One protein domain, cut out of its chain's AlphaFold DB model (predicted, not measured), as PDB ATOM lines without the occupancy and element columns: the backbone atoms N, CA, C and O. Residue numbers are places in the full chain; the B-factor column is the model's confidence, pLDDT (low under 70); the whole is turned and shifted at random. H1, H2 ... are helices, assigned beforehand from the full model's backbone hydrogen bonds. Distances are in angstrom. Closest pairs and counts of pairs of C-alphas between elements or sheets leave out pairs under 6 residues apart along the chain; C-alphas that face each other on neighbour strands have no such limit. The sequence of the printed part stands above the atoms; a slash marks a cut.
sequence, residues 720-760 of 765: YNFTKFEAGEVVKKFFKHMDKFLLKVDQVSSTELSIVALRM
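What this domain is: This is residues 720 to 760 of the 765 residues of the protein "GIP protein" of Symbiodinium sp. CCMP2592 (UniProt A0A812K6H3). One long helix, H1, makes the longest axis, and after it a loop, residues 743 to 749, folds back into a shorter helix, H2, which crosses near the later part of H1 at a steep slant; the two form a loose, open hook with few contacts between its arms. At the other end of H1 the short lead-in, residues 720 to 723, turns off from the helix. The printed part has 41 residues with two named helices, H1 then H2, and no named strand; its class is all helix. It is loose, with a radius of gyration of the C-alphas of 11.9 A and spans of 35 by 17 by 11 A.

Where its parts are: H1, the longest helix, holds residues 724 to 742 and measures 26.9 A from first to last C-alpha. It begins at C-alpha 724, (-28.444, 55.557, 15.048), and ends at C-alpha 742, (-10.604, 44.064, 31.529). H2 holds residues 750 to 759, measures 14.1 A, and ends at C-alpha 759, (-11.007, 42.420, 17.141).

How they stand to each other: H1 and H2 are close but not clearly touching, with 2 pairs of C-alphas within 8 A. Their closest C-alphas, those of Met 738 and Val 756, are 7.1 A apart. The helices run opposite ways at a steep tilt of 51 degrees, and their centres are 13.8 A apart. In H2 every O i to N i+4 pair is within hydrogen-bond range; in H1 14 of 15 are.

The domain as a whole: The two C-alphas farthest apart, those of Asn 721 and Asp 746, are 35.9 A apart. The printed part has no cut, and the link from H1 to H2 is short, with 7 residues. Residues 723 to 729, of which 724 to 729 belong to H1, stand free, as do residues 743 to 751. The mean pLDDT of the printed part is 73.0; it is under 70 at residue 720, residue 747 and residues 750 to 760.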
ATOM      1  N   TYR A 720     -19.508  51.504   5.810       67.81
ATOM      2  CA  TYR A 720     -20.828  51.036   6.234       67.81
ATOM      3  C   TYR A 720     -21.543  52.125   7.037       67.81
ATOM      4  O   TYR A 720     -21.100  52.510   8.118       67.81
ATOM      5  N   ASN A 721     -22.671  52.599   6.509       73.62
ATOM      6  CA  ASN A 721     -23.502  53.611   7.152       73.62
ATOM      7  C   ASN A 721     -24.519  52.941   8.082       73.62
ATOM      8  O   ASN A 721     -25.499  52.366   7.617       73.62
ATOM      9  N   PHE A 722     -24.285  53.025   9.391       70.25
ATOM     10  CA  PHE A 722     -25.213  52.538  10.413       70.25
ATOM     11  C   PHE A 722     -26.339  53.541  10.663       70.25
ATOM     12  O   PHE A 722     -26.103  54.752  10.723       70.25
ATOM     13  N   THR A 723     -27.553  53.055  10.909       81.00
ATOM     14  CA  THR A 723     -28.573  53.874  11.576       81.00
ATOM     15  C   THR A 723     -28.160  54.151  13.028       81.00
ATOM     16  O   THR A 723     -27.387  53.402  13.630       81.00
ATOM     17  N   LYS A 724     -28.715  55.212  13.636       74.38
ATOM     18  CA  LYS A 724     -28.444  55.557  15.048       74.38
ATOM     19  C   LYS A 724     -28.715  54.385  16.010       74.38
ATOM     20  O   LYS A 724     -28.002  54.229  16.996       74.38
ATOM     21  N   PHE A 725     -29.719  53.559  15.706       74.94
ATOM     22  CA  PHE A 725     -30.097  52.398  16.512       74.94
ATOM     23  C   PHE A 725     -29.062  51.265  16.422       74.94
ATOM     24  O   PHE A 725     -28.593  50.769  17.446       74.94
ATOM     25  N   GLU A 726     -28.638  50.898  15.208       76.12
ATOM     26  CA  GLU A 726     -27.623  49.856  14.991       76.12
ATOM     27  C   GLU A 726     -26.264  50.252  15.576       76.12
ATOM     28  O   GLU A 726     -25.587  49.419  16.180       76.12
ATOM     29  N   ALA A 727     -25.888  51.531  15.460       76.00
ATOM     30  CA  ALA A 727     -24.690  52.069  16.098       76.00
ATOM     31  C   ALA A 727     -24.744  51.897  17.628       76.00
ATOM     32  O   ALA A 727     -23.785  51.404  18.222       76.00
ATOM     33  N   GLY A 728     -25.882  52.217  18.259       75.94
ATOM     34  CA  GLY A 728     -26.099  52.002  19.694       75.94
ATOM     35  C   GLY A 728     -25.967  50.532  20.109       75.94
ATOM     36  O   GLY A 728     -25.285  50.223  21.087       75.94
ATOM     37  N   GLU A 729     -26.542  49.605  19.341       78.38
ATOM     38  CA  GLU A 729     -26.421  48.163  19.602       78.38
ATOM     39  C   GLU A 729     -24.990  47.630  19.443       78.38
ATOM     40  O   GLU A 729     -24.572  46.748  20.199       78.38
ATOM     41  N   VAL A 730     -24.201  48.167  18.507       74.25
ATOM     42  CA  VAL A 730     -22.776  47.816  18.405       74.25
ATOM     43  C   VAL A 730     -21.981  48.387  19.579       74.25
ATOM     44  O   VAL A 730     -21.165  47.664  20.150       74.25
ATOM     45  N   VAL A 731     -22.251  49.623  20.006       79.06
ATOM     46  CA  VAL A 731     -21.587  50.240  21.170       79.06
ATOM     47  C   VAL A 731     -21.861  49.447  22.456       79.06
ATOM     48  O   VAL A 731     -20.917  49.126  23.181       79.06
ATOM     49  N   LYS A 732     -23.106  49.014  22.705       80.44
ATOM     50  CA  LYS A 732     -23.441  48.116  23.834       80.44
ATOM     51  C   LYS A 732     -22.654  46.800  23.786       80.44
ATOM     52  O   LYS A 732     -22.134  46.343  24.806       80.44
ATOM     53  N   LYS A 733     -22.547  46.180  22.603       78.62
ATOM     54  CA  LYS A 733     -21.788  44.929  22.403       78.62
ATOM     55  C   LYS A 733     -20.285  45.137  22.610       78.62
ATOM     56  O   LYS A 733     -19.647  44.268  23.204       78.62
ATOM     57  N   PHE A 734     -19.742  46.272  22.167       78.56
ATOM     58  CA  PHE A 734     -18.347  46.665  22.376       78.56
ATOM     59  C   PHE A 734     -18.010  46.759  23.868       78.56
ATOM     60  O   PHE A 734     -17.114  46.037  24.308       78.56
ATOM     61  N   PHE A 735     -18.759  47.549  24.649       79.19
ATOM     62  CA  PHE A 735     -18.530  47.679  26.095       79.19
ATOM     63  C   PHE A 735     -18.587  46.320  26.801       79.19
ATOM     64  O   PHE A 735     -17.590  45.905  27.381       79.19
ATOM     65  N   LYS A 736     -19.647  45.529  26.585       80.06
ATOM     66  CA  LYS A 736     -19.801  44.192  27.197       80.06
ATOM     67  C   LYS A 736     -18.640  43.220  26.913       80.06
ATOM     68  O   LYS A 736     -18.407  42.292  27.691       80.06
ATOM     69  N   HIS A 737     -17.915  43.385  25.803       76.81
ATOM     70  CA  HIS A 737     -16.703  42.609  25.516       76.81
ATOM     71  C   HIS A 737     -15.428  43.274  26.060       76.81
ATOM     72  O   HIS A 737     -14.496  42.557  26.433       76.81
ATOM     73  N   MET A 738     -15.368  44.606  26.123       77.94
ATOM     74  CA  MET A 738     -14.284  45.325  26.793       77.94
ATOM     75  C   MET A 738     -14.264  44.972  28.283       77.94
ATOM     76  O   MET A 738     -13.240  44.504  28.766       77.94
ATOM     77  N   ASP A 739     -15.403  45.035  28.971       80.12
ATOM     78  CA  ASP A 739     -15.535  44.671  30.389       80.12
ATOM     79  C   ASP A 739     -15.064  43.228  30.631       80.12
ATOM     80  O   ASP A 739     -14.222  42.963  31.485       80.12
ATOM     81  N   LYS A 740     -15.513  42.283  29.792       79.88
ATOM     82  CA  LYS A 740     -15.104  40.866  29.839       79.88
ATOM     83  C   LYS A 740     -13.618  40.629  29.513       79.88
ATOM     84  O   LYS A 740     -13.107  39.537  29.780       79.88
ATOM     85  N   PHE A 741     -12.935  41.602  28.914       77.81
ATOM     86  CA  PHE A 741     -11.490  41.582  28.699       77.81
ATOM     87  C   PHE A 741     -10.740  42.216  29.879       77.81
ATOM     88  O   PHE A 741      -9.804  41.603  30.383       77.81
ATOM     89  N   LEU A 742     -11.183  43.379  30.366       77.94
ATOM     90  CA  LEU A 742     -10.604  44.064  31.529       77.94
ATOM     91  C   LEU A 742     -10.697  43.206  32.804       77.94
ATOM     92  O   LEU A 742      -9.719  43.088  33.529       77.94
ATOM     93  N   LEU A 743     -11.806  42.482  33.003       79.56
ATOM     94  CA  LEU A 743     -12.008  41.493  34.082       79.56
ATOM     95  C   LEU A 743     -11.050  40.279  34.049       79.56
ATOM     96  O   LEU A 743     -11.246  39.322  34.799       79.56
ATOM     97  N   LYS A 744     -10.054  40.257  33.156       76.50
ATOM     98  CA  LYS A 744      -9.077  39.166  33.009       76.50
ATOM     99  C   LYS A 744      -7.617  39.615  33.044       76.50
ATOM    100  O   LYS A 744      -6.749  38.758  32.883       76.50
ATOM    101  N   VAL A 745      -7.339  40.915  33.160       75.62
ATOM    102  CA  VAL A 745      -5.982  41.449  32.989       75.62
ATOM    103  C   VAL A 745      -5.745  42.631  33.930       75.62
ATOM    104  O   VAL A 745      -6.350  43.685  33.762       75.62
ATOM    105  N   ASP A 746      -4.818  42.477  34.879       71.44
ATOM    106  CA  ASP A 746      -4.538  43.493  35.910       71.44
ATOM    107  C   ASP A 746      -3.879  44.774  35.357       71.44
ATOM    108  O   ASP A 746      -3.932  45.830  35.985       71.44
ATOM    109  N   GLN A 747      -3.242  44.697  34.181       69.25
ATOM    110  CA  GLN A 747      -2.648  45.832  33.465       69.25
ATOM    111  C   GLN A 747      -2.792  45.652  31.952       69.25
ATOM    112  O   GLN A 747      -2.446  44.601  31.420       69.25
ATOM    113  N   VAL A 748      -3.256  46.684  31.240       72.88
ATOM    114  CA  VAL A 748      -3.530  46.611  29.794       72.88
ATOM    115  C   VAL A 748      -2.796  47.719  29.045       72.88
ATOM    116  O   VAL A 748      -2.913  48.897  29.385       72.88
ATOM    117  N   SER A 749      -2.068  47.365  27.984       71.75
ATOM    118  CA  SER A 749      -1.407  48.348  27.119       71.75
ATOM    119  C   SER A 749      -2.385  49.056  26.170       71.75
ATOM    120  O   SER A 749      -3.403  48.504  25.745       71.75
ATOM    121  N   SER A 750      -2.032  50.268  25.728       61.19
ATOM    122  CA  SER A 750      -2.782  50.991  24.685       61.19
ATOM    123  C   SER A 750      -2.887  50.196  23.374       61.19
ATOM    124  O   SER A 750      -3.903  50.260  22.678       61.19
ATOM    125  N   THR A 751      -1.872  49.384  23.064       65.75
ATOM    126  CA  THR A 751      -1.882  48.413  21.965       65.75
ATOM    127  C   THR A 751      -2.920  47.308  22.150       65.75
ATOM    128  O   THR A 751      -3.576  46.941  21.180       65.75
ATOM    129  N   GLU A 752      -3.124  46.796  23.362       69.19
ATOM    130  CA  GLU A 752      -4.116  45.747  23.630       69.19
ATOM    131  C   GLU A 752      -5.544  46.288  23.611       69.19
ATOM    132  O   GLU A 752      -6.392  45.678  22.963       69.19
ATOM    133  N   LEU A 753      -5.798  47.471  24.184       68.38
ATOM    134  CA  LEU A 753      -7.081  48.178  24.031       68.38
ATOM    135  C   LEU A 753      -7.418  48.400  22.545       68.38
ATOM    136  O   LEU A 753      -8.525  48.090  22.097       68.38
ATOM    137  N   SER A 754      -6.434  48.847  21.758       65.00
ATOM    138  CA  SER A 754      -6.570  49.003  20.303       65.00
ATOM    139  C   SER A 754      -6.855  47.667  19.605       65.00
ATOM    140  O   SER A 754      -7.692  47.599  18.707       65.00
ATOM    141  N   ILE A 755      -6.203  46.577  20.023       67.31
ATOM    142  CA  ILE A 755      -6.442  45.230  19.486       67.31
ATOM    143  C   ILE A 755      -7.831  44.709  19.869       67.31
ATOM    144  O   ILE A 755      -8.442  44.034  19.044       67.31
ATOM    145  N   VAL A 756      -8.372  45.018  21.052       66.69
ATOM    146  CA  VAL A 756      -9.752  44.654  21.424       66.69
ATOM    147  C   VAL A 756     -10.753  45.390  20.533       66.69
ATOM    148  O   VAL A 756     -11.606  44.737  19.933       66.69
ATOM    149  N   ALA A 757     -10.589  46.702  20.336       63.91
ATOM    150  CA  ALA A 757     -11.414  47.479  19.405       63.91
ATOM    151  C   ALA A 757     -11.326  46.961  17.953       63.91
ATOM    152  O   ALA A 757     -12.343  46.829  17.277       63.91
ATOM    153  N   LEU A 758     -10.134  46.575  17.484       59.06
ATOM    154  CA  LEU A 758      -9.928  46.019  16.138       59.06
ATOM    155  C   LEU A 758     -10.362  44.546  15.991       59.06
ATOM    156  O   LEU A 758     -10.634  44.100  14.871       59.06
ATOM    157  N   ARG A 759     -10.430  43.780  17.089       59.25
ATOM    158  CA  ARG A 759     -11.007  42.420  17.141       59.25
ATOM    159  C   ARG A 759     -12.531  42.445  17.188       59.25
ATOM    160  O   ARG A 759     -13.142  41.503  16.693       59.25
ATOM    161  N   MET A 760     -13.125  43.530  17.686       59.91
ATOM    162  CA  MET A 760     -14.556  43.852  17.618       59.91
ATOM    163  C   MET A 760     -15.021  44.184  16.185       59.91
ATOM    164  O   MET A 760     -15.711  45.167  15.922       59.91
TER     165      MET A 760